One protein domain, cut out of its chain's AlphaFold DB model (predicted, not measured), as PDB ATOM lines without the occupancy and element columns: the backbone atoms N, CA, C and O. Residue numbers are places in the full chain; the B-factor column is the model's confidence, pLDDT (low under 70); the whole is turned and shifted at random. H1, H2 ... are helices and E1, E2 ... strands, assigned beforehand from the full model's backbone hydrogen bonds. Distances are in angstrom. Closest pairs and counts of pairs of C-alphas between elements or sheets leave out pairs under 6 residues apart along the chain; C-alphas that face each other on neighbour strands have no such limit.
ATOM      1  N   VAL A   7      19.657  -4.281  22.010       94.69
ATOM      2  CA  VAL A   7      20.463  -5.468  21.708       94.69
ATOM      3  C   VAL A   7      19.734  -6.282  20.648       94.69
ATOM      4  O   VAL A   7      18.626  -6.768  20.891       94.69
ATOM      5  N   TRP A   8      20.360  -6.447  19.487       94.69
ATOM      6  CA  TRP A   8      19.811  -7.247  18.398       94.69
ATOM      7  C   TRP A   8      20.252  -8.705  18.508       94.69
ATOM      8  O   TRP A   8      21.440  -9.020  18.518       94.69
ATOM      9  N   LEU A   9      19.273  -9.599  18.581       94.31
ATOM     10  CA  LEU A   9      19.448 -11.042  18.575       94.31
ATOM     11  C   LEU A   9      19.270 -11.599  17.168       94.31
ATOM     12  O   LEU A   9      18.354 -11.219  16.441       94.31
ATOM     13  N   GLN A  10      20.103 -12.573  16.821       92.88
ATOM     14  CA  GLN A  10      19.904 -13.381  15.623       92.88
ATOM     15  C   GLN A  10      18.578 -14.150  15.690       92.88
ATOM     16  O   GLN A  10      18.097 -14.499  16.768       92.88
ATOM     17  N   SER A  11      18.010 -14.449  14.519       89.31
ATOM     18  CA  SER A  11      16.674 -15.053  14.389       89.31
ATOM     19  C   SER A  11      16.466 -16.345  15.193       89.31
ATOM     20  O   SER A  11      15.365 -16.565  15.686       89.31
ATOM     21  N   SER A  12      17.505 -17.159  15.397       90.38
ATOM     22  CA  SER A  12      17.452 -18.412  16.168       90.38
ATOM     23  C   SER A  12      18.063 -18.321  17.570       90.38
ATOM     24  O   SER A  12      17.990 -19.282  18.332       90.38
ATOM     25  N   ALA A  13      18.663 -17.187  17.946       93.06
ATOM     26  CA  ALA A  13      19.308 -17.048  19.246       93.06
ATOM     27  C   ALA A  13      18.262 -16.980  20.369       93.06
ATOM     28  O   ALA A  13      17.267 -16.255  20.273       93.06
ATOM     29  N   THR A  14      18.494 -17.732  21.443       95.00
ATOM     30  CA  THR A  14      17.636 -17.755  22.642       95.00
ATOM     31  C   THR A  14      18.340 -17.231  23.887       95.00
ATOM     32  O   THR A  14      17.693 -16.981  24.899       95.00
ATOM     33  N   SER A  15      19.651 -17.007  23.814       95.94
ATOM     34  CA  SER A  15      20.483 -16.470  24.887       95.94
ATOM     35  C   SER A  15      21.329 -15.310  24.382       95.94
ATOM     36  O   SER A  15      21.740 -15.293  23.221       95.94
ATOM     37  N   TYR A  16      21.627 -14.362  25.264       94.75
ATOM     38  CA  TYR A  16      22.490 -13.227  24.960       94.75
ATOM     39  C   TYR A  16      23.380 -12.858  26.140       94.75
ATOM     40  O   TYR A  16      23.035 -13.054  27.308       94.75
ATOM     41  N   VAL A  17      24.508 -12.243  25.797       95.50
ATOM     42  CA  VAL A  17      25.338 -11.460  26.706       95.50
ATOM     43  C   VAL A  17      25.582 -10.121  26.026       95.50
ATOM     44  O   VAL A  17      26.069 -10.079  24.900       95.50
ATOM     45  N   ALA A  18      25.226  -9.034  26.698       93.69
ATOM     46  CA  ALA A  18      25.413  -7.672  26.220       93.69
ATOM     47  C   ALA A  18      26.138  -6.831  27.272       93.69
ATOM     48  O   ALA A  18      26.145  -7.165  28.459       93.69
ATOM     49  N   ILE A  19      26.742  -5.730  26.840       92.50
ATOM     50  CA  ILE A  19      27.347  -4.739  27.731       92.50
ATOM     51  C   ILE A  19      26.386  -3.569  27.846       92.50
ATOM     52  O   ILE A  19      25.971  -3.021  26.834       92.50
ATOM     53  N   CYS A  20      26.020  -3.189  29.067       91.88
ATOM     54  CA  CYS A  20      25.231  -1.992  29.303       91.88
ATOM     55  C   CYS A  20      26.076  -0.752  29.003       91.88
ATOM     56  O   CYS A  20      27.021  -0.454  29.735       91.88
ATOM     57  N   GLU A  21      25.711  -0.019  27.956       89.38
ATOM     58  CA  GLU A  21      26.459   1.156  27.494       89.38
ATOM     59  C   GLU A  21      26.447   2.284  28.522       89.38
ATOM     60  O   GLU A  21      27.476   2.902  28.749       89.38
ATOM     61  N   ALA A  22      25.334   2.487  29.233       88.00
ATOM     62  CA  ALA A  22      25.268   3.469  30.314       88.00
ATOM     63  C   ALA A  22      26.234   3.136  31.466       88.00
ATOM     64  O   ALA A  22      26.932   4.014  31.961       88.00
ATOM     65  N   CYS A  23      26.348   1.857  31.846       86.00
ATOM     66  CA  CYS A  23      27.335   1.438  32.847       86.00
ATOM     67  C   CYS A  23      28.778   1.603  32.353       86.00
ATOM     68  O   CYS A  23      29.666   1.807  33.172       86.00
ATOM     69  N   LEU A  24      29.011   1.454  31.048       83.31
ATOM     70  CA  LEU A  24      30.332   1.622  30.447       83.31
ATOM     71  C   LEU A  24      30.702   3.104  30.271       83.31
ATOM     72  O   LEU A  24      31.876   3.444  30.357       83.31
ATOM     73  N   ALA A  25      29.712   3.969  30.036       80.69
ATOM     74  CA  ALA A  25      29.866   5.414  29.877       80.69
ATOM     75  C   ALA A  25      30.084   6.149  31.209       80.69
ATOM     76  O   ALA A  25      30.673   7.228  31.213       80.69
ATOM     77  N   GLU A  26      29.670   5.546  32.328       73.62
ATOM     78  CA  GLU A  26      29.977   5.989  33.693       73.62
ATOM     79  C   GLU A  26      31.014   5.071  34.371       73.62
ATOM     80  O   GLU A  26      30.679   4.376  35.344       73.62
ATOM     81  N   PRO A  27      32.263   5.003  33.878       60.88
ATOM     82  CA  PRO A  27      33.304   4.337  34.628       60.88
ATOM     83  C   PRO A  27      33.640   5.206  35.843       60.88
ATOM     84  O   PRO A  27      34.094   6.337  35.689       60.88
ATOM     85  N   ASP A  28      33.425   4.660  37.040       61.12
ATOM     86  CA  ASP A  28      34.009   5.198  38.277       61.12
ATOM     87  C   ASP A  28      35.549   5.222  38.152       61.12
ATOM     88  O   ASP A  28      36.210   6.128  38.641       61.12
ATOM     89  N   ASP A  29      36.096   4.276  37.368       56.06
ATOM     90  CA  ASP A  29      37.505   4.191  36.996       56.06
ATOM     91  C   ASP A  29      37.648   3.678  35.545       56.06
ATOM     92  O   ASP A  29      37.182   2.584  35.200       56.06
ATOM     93  N   ARG A  30      38.230   4.492  34.647       55.66
ATOM     94  CA  ARG A  30      38.289   4.251  33.181       55.66
ATOM     95  C   ARG A  30      39.146   3.041  32.779       55.66
ATOM     96  O   ARG A  30      39.103   2.625  31.624       55.66
ATOM     97  N   THR A  31      39.898   2.476  33.716       58.09
ATOM     98  CA  THR A  31      40.844   1.365  33.526       58.09
ATOM     99  C   THR A  31      40.411   0.072  34.220       58.09
ATOM    100  O   THR A  31      41.094  -0.947  34.091       58.09
ATOM    101  N   ASP A  32      39.276   0.062  34.923       66.38
ATOM    102  CA  ASP A  32      38.895  -1.085  35.742       66.38
ATOM    103  C   ASP A  32      38.204  -2.191  34.917       66.38
ATOM    104  O   ASP A  32      37.062  -2.077  34.459       66.38
ATOM    105  N   VAL A  33      38.892  -3.327  34.769       66.75
ATOM    106  CA  VAL A  33      38.359  -4.573  34.186       66.75
ATOM    107  C   VAL A  33      37.081  -5.028  34.914       66.75
ATOM    108  O   VAL A  33      36.204  -5.670  34.318       66.75
ATOM    109  N   LEU A  34      36.917  -4.675  36.193       69.12
ATOM    110  CA  LEU A  34      35.705  -4.971  36.957       69.12
ATOM    111  C   LEU A  34      34.515  -4.127  36.491       69.12
ATOM    112  O   LEU A  34      33.393  -4.642  36.514       69.12
ATOM    113  N   SER A  35      34.721  -2.904  35.994       70.44
ATOM    114  CA  SER A  35      33.663  -2.071  35.396       70.44
ATOM    115  C   SER A  35      33.034  -2.766  34.191       70.44
ATOM    116  O   SER A  35      31.809  -2.895  34.112       70.44
ATOM    117  N   TYR A  36      33.857  -3.356  33.318       76.44
ATOM    118  CA  TYR A  36      33.375  -4.165  32.195       76.44
ATOM    119  C   TYR A  36      32.577  -5.388  32.670       76.44
ATOM    120  O   TYR A  36      31.507  -5.706  32.147       76.44
ATOM    121  N   ARG A  37      33.057  -6.066  33.721       80.88
ATOM    122  CA  ARG A  37      32.374  -7.235  34.298       80.88
ATOM    123  C   ARG A  37      31.043  -6.869  34.962       80.88
ATOM    124  O   ARG A  37      30.105  -7.661  34.902       80.88
ATOM    125  N   ARG A  38      30.941  -5.684  35.569       80.25
ATOM    126  CA  ARG A  38      29.710  -5.139  36.172       80.25
ATOM    127  C   ARG A  38      28.710  -4.654  35.122       80.25
ATOM    128  O   ARG A  38      27.508  -4.732  35.364       80.25
ATOM    129  N   ALA A  39      29.192  -4.203  33.964       88.25
ATOM    130  CA  ALA A  39      28.361  -3.782  32.841       88.25
ATOM    131  C   ALA A  39      27.772  -4.957  32.037       88.25
ATOM    132  O   ALA A  39      26.825  -4.746  31.280       88.25
ATOM    133  N   LYS A  40      28.275  -6.190  32.206       92.31
ATOM    134  CA  LYS A  40      27.710  -7.382  31.555       92.31
ATOM    135  C   LYS A  40      26.283  -7.667  32.025       92.31
ATOM    136  O   LYS A  40      26.012  -7.806  33.217       92.31
ATOM    137  N   VAL A  41      25.392  -7.842  31.057       93.62
ATOM    138  CA  VAL A  41      23.999  -8.254  31.228       93.62
ATOM    139  C   VAL A  41      23.788  -9.526  30.421       93.62
ATOM    140  O   VAL A  41      23.970  -9.533  29.205       93.62
ATOM    141  N   GLY A  42      23.439 -10.610  31.105       94.62
ATOM    142  CA  GLY A  42      23.101 -11.887  30.486       94.62
ATOM    143  C   GLY A  42      21.616 -12.182  30.632       94.62
ATOM    144  O   GLY A  42      20.994 -11.766  31.610       94.62
ATOM    145  N   GLY A  43      21.057 -12.914  29.676       94.75
ATOM    146  CA  GLY A  43      19.673 -13.352  29.752       94.75
ATOM    147  C   GLY A  43      19.269 -14.243  28.589       94.75
ATOM    148  O   GLY A  43      20.083 -14.611  27.738       94.75
ATOM    149  N   SER A  44      17.986 -14.579  28.567       96.19
ATOM    150  CA  SER A  44      17.365 -15.348  27.497       96.19
ATOM    151  C   SER A  44      16.166 -14.612  26.909       96.19
ATOM    152  O   SER A  44      15.522 -13.792  27.565       96.19
ATOM    153  N   LEU A  45      15.894 -14.888  25.638       95.25
ATOM    154  CA  LEU A  45      14.681 -14.488  24.941       95.25
ATOM    155  C   LEU A  45      14.077 -15.751  24.331       95.25
ATOM    156  O   LEU A  45      14.742 -16.451  23.567       95.25
ATOM    157  N   ARG A  46      12.822 -16.053  24.676       93.50
ATOM    158  CA  ARG A  46      12.105 -17.203  24.105       93.50
ATOM    159  C   ARG A  46      12.063 -17.086  22.580       93.50
ATOM    160  O   ARG A  46      12.021 -15.976  22.051       93.50
ATOM    161  N   LEU A  47      12.073 -18.222  21.884       90.88
ATOM    162  CA  LEU A  47      12.086 -18.254  20.416       90.88
ATOM    163  C   LEU A  47      10.872 -17.529  19.811       90.88
ATOM    164  O   LEU A  47      11.006 -16.836  18.814       90.88
ATOM    165  N   GLU A  48       9.726 -17.647  20.477       90.56
ATOM    166  CA  GLU A  48       8.434 -17.056  20.103       90.56
ATOM    167  C   GLU A  48       8.353 -15.543  20.363       90.56
ATOM    168  O   GLU A  48       7.415 -14.888  19.921       90.56
ATOM    169  N   ALA A  49       9.303 -14.986  21.120       90.50
ATOM    170  CA  ALA A  49       9.319 -13.574  21.461       90.50
ATOM    171  C   ALA A  49      10.257 -12.803  20.525       90.50
ATOM    172  O   ALA A  49      11.445 -13.125  20.396       90.50
ATOM    173  N   ASP A  50       9.733 -11.723  19.947       91.81
ATOM    174  CA  ASP A  50      10.508 -10.777  19.139       91.81
ATOM    175  C   ASP A  50      11.107  -9.641  19.969       91.81
ATOM    176  O   ASP A  50      12.080  -9.007  19.557       91.81
ATOM    177  N   VAL A  51      10.536  -9.371  21.147       93.56
ATOM    178  CA  VAL A  51      10.951  -8.278  22.027       93.56
ATOM    179  C   VAL A  51      10.996  -8.744  23.477       93.56
ATOM    180  O   VAL A  51      10.090  -9.416  23.964       93.56
ATOM    181  N   GLY A  52      12.043  -8.335  24.185       93.56
ATOM    182  CA  GLY A  52      12.177  -8.488  25.626       93.56
ATOM    183  C   GLY A  52      12.793  -7.250  26.266       93.56
ATOM    184  O   GLY A  52      13.363  -6.386  25.595       93.56
ATOM    185  N   PHE A  53      12.697  -7.170  27.588       94.50
ATOM    186  CA  PHE A  53      13.352  -6.127  28.369       94.50
ATOM    187  C   PHE A  53      14.158  -6.756  29.483       94.50
ATOM    188  O   PHE A  53      13.699  -7.682  30.146       94.50
ATOM    189  N   VAL A  54      15.339  -6.204  29.715       93.81
ATOM    190  CA  VAL A  54      16.183  -6.578  30.842       93.81
ATOM    191  C   VAL A  54      16.707  -5.316  31.501       93.81
ATOM    192  O   VAL A  54      16.875  -4.278  30.855       93.81
ATOM    193  N   ARG A  55      16.933  -5.388  32.809       92.88
ATOM    194  CA  ARG A  55      17.620  -4.342  33.559       92.88
ATOM    195  C   ARG A  55      19.018  -4.827  33.909       92.88
ATOM    196  O   ARG A  55      19.182  -5.968  34.335       92.88
ATOM    197  N   CYS A  56      20.023  -3.976  33.732       90.94
ATOM    198  CA  CYS A  56      21.347  -4.253  34.280       90.94
ATOM    199  C   CYS A  56      21.310  -4.174  35.818       90.94
ATOM    200  O   CYS A  56      20.337  -3.697  36.402       90.94
ATOM    201  N   ARG A  57      22.394  -4.579  36.491       87.12
ATOM    202  CA  ARG A  57      22.479  -4.537  37.966       87.12
ATOM    203  C   ARG A  57      22.339  -3.131  38.566       87.12
ATOM    204  O   ARG A  57      21.917  -3.015  39.705       87.12
ATOM    205  N   ARG A  58      22.663  -2.080  37.800       86.69
ATOM    206  CA  ARG A  58      22.477  -0.665  38.184       86.69
ATOM    207  C   ARG A  58      21.083  -0.116  37.836       86.69
ATOM    208  O   ARG A  58      20.800   1.039  38.110       86.69
ATOM    209  N   GLY A  59      20.209  -0.921  37.225       90.12
ATOM    210  CA  GLY A  59      18.829  -0.542  36.906       90.12
ATOM    211  C   GLY A  59      18.593   0.024  35.500       90.12
ATOM    212  O   GLY A  59      17.433   0.213  35.124       90.12
ATOM    213  N   HIS A  60      19.634   0.231  34.683       90.94
ATOM    214  CA  HIS A  60      19.479   0.678  33.292       90.94
ATOM    215  C   HIS A  60      18.704  -0.348  32.461       90.94
ATOM    216  O   HIS A  60      18.968  -1.551  32.538       90.94
ATOM    217  N   ARG A  61      17.754   0.120  31.648       92.88
ATOM    218  CA  ARG A  61      16.888  -0.733  30.829       92.88
ATOM    219  C   ARG A  61      17.489  -0.947  29.442       92.88
ATOM    220  O   ARG A  61      17.705   0.015  28.715       92.88
ATOM    221  N   LEU A  62      17.655  -2.208  29.060       94.12
ATOM    222  CA  LEU A  62      18.026  -2.628  27.712       94.12
ATOM    223  C   LEU A  62      16.805  -3.261  27.040       94.12
ATOM    224  O   LEU A  62      16.020  -3.973  27.678       94.12
ATOM    225  N   SER A  63      16.634  -2.993  25.748       95.25
ATOM    226  CA  SER A  63      15.606  -3.644  24.929       95.25
ATOM    227  C   SER A  63      16.259  -4.722  24.086       95.25
ATOM    228  O   SER A  63      17.180  -4.441  23.330       95.25
ATOM    229  N   ILE A  64      15.783  -5.951  24.207       95.50
ATOM    230  CA  ILE A  64      16.260  -7.077  23.414       95.50
ATOM    231  C   ILE A  64      15.302  -7.232  22.243       95.50
ATOM    232  O   ILE A  64      14.095  -7.324  22.465       95.50
ATOM    233  N   ARG A  65      15.809  -7.227  21.012       95.50
ATOM    234  CA  ARG A  65      14.992  -7.356  19.800       95.50
ATOM    235  C   ARG A  65      15.534  -8.456  18.909       95.50
ATOM    236  O   ARG A  65      16.729  -8.498  18.643       95.50
ATOM    237  N   ARG A  66      14.662  -9.332  18.427       94.38
ATOM    238  CA  ARG A  66      15.011 -10.358  17.444       94.38
ATOM    239  C   ARG A  66      15.039  -9.737  16.051       94.38
ATOM    240  O   ARG A  66      14.158  -8.965  15.682       94.38
ATOM    241  N   LEU A  67      16.053 -10.090  15.270       91.19
ATOM    242  CA  LEU A  67      16.072  -9.842  13.835       91.19
ATOM    243  C   LEU A  67      15.067 -10.796  13.181       91.19
ATOM    244  O   LEU A  67      15.400 -11.926  12.820       91.19
TER     245      LEU A  67
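Overview. This is residues 7 to 67 of the 74 residues of an uncharacterized protein of Actinobacteria bacterium (UniProt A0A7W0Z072). Two small sheets lie face to face as a short sandwich, the three strands E1, E5 and E4 on one side and the two strands E2 and E3 on the other. From one end of the two-stranded sheet the chain runs on into two short helices, H1 and H2, which make one end of the long axis, and residues 28 to 34 stick out there. The printed part has 61 residues, with two named helices and five named strands in the order E1, E2, H1, H2, E3, E4, E5, a mixed class of helices and strands. The larger sheet has the order E1, E5, E4 and is mixed; the other, E2 and E3, is antiparallel. The whole is only just compact, close to loose, with a radius of gyration of the C-alphas of 12.6 A and spans of 40 by 18 by 15 A.

Along the chain. In the larger sheet, E1 is residues 7 to 9 and begins at C-alpha 7, (20.463, -5.468, 21.708). E5, residues 61 to 66, is 16.6 A long and ends at C-alpha 66, (15.011, -10.358, 17.444). E4, residues 51 to 55, is 13.9 A long. In the other sheet, E2 is residues 15 to 19, 13.9 A, and E3 is residues 40 to 44, 13.7 A. H1 is residues 21 to 25, 6.0 A, and H2 is residues 33 to 39, 10.1 A, beginning at C-alpha 33, (38.359, -4.573, 34.186).

Arrangement. E5 is the inner strand of the larger sheet. E1 is its parallel neighbour at 25 degrees, with N 7 and O 63 2.8 A apart, within hydrogen-bond range. E4 is its antiparallel neighbour at 154 degrees, with N 62 and O 54 2.8 A apart; E4 and E5 form a hairpin. E2 and E3 are antiparallel at 160 degrees, with N 18 and O 41 2.8 A apart. The two sheets form a sandwich, two sheets face to face, with the facing parts 9.2 A centre to centre and the strands of one at 38 degrees to those of the other. H1 and H2 touch, the closest C-alphas being those of Cys 23 and Ala 39, 5.3 A apart. Neither helix is on the larger sheet. In H1 and H2 every O i to N i+4 pair is within hydrogen-bond range.

Size, cuts and confidence. The C-alphas farthest apart are those of Asp 29 and Glu 48, 39.8 A. The printed part has no cut and no long link. Residues 28 to 34 stand free. The mean pLDDT of the printed part is 86.8, and residues 27 to 34 are under 70.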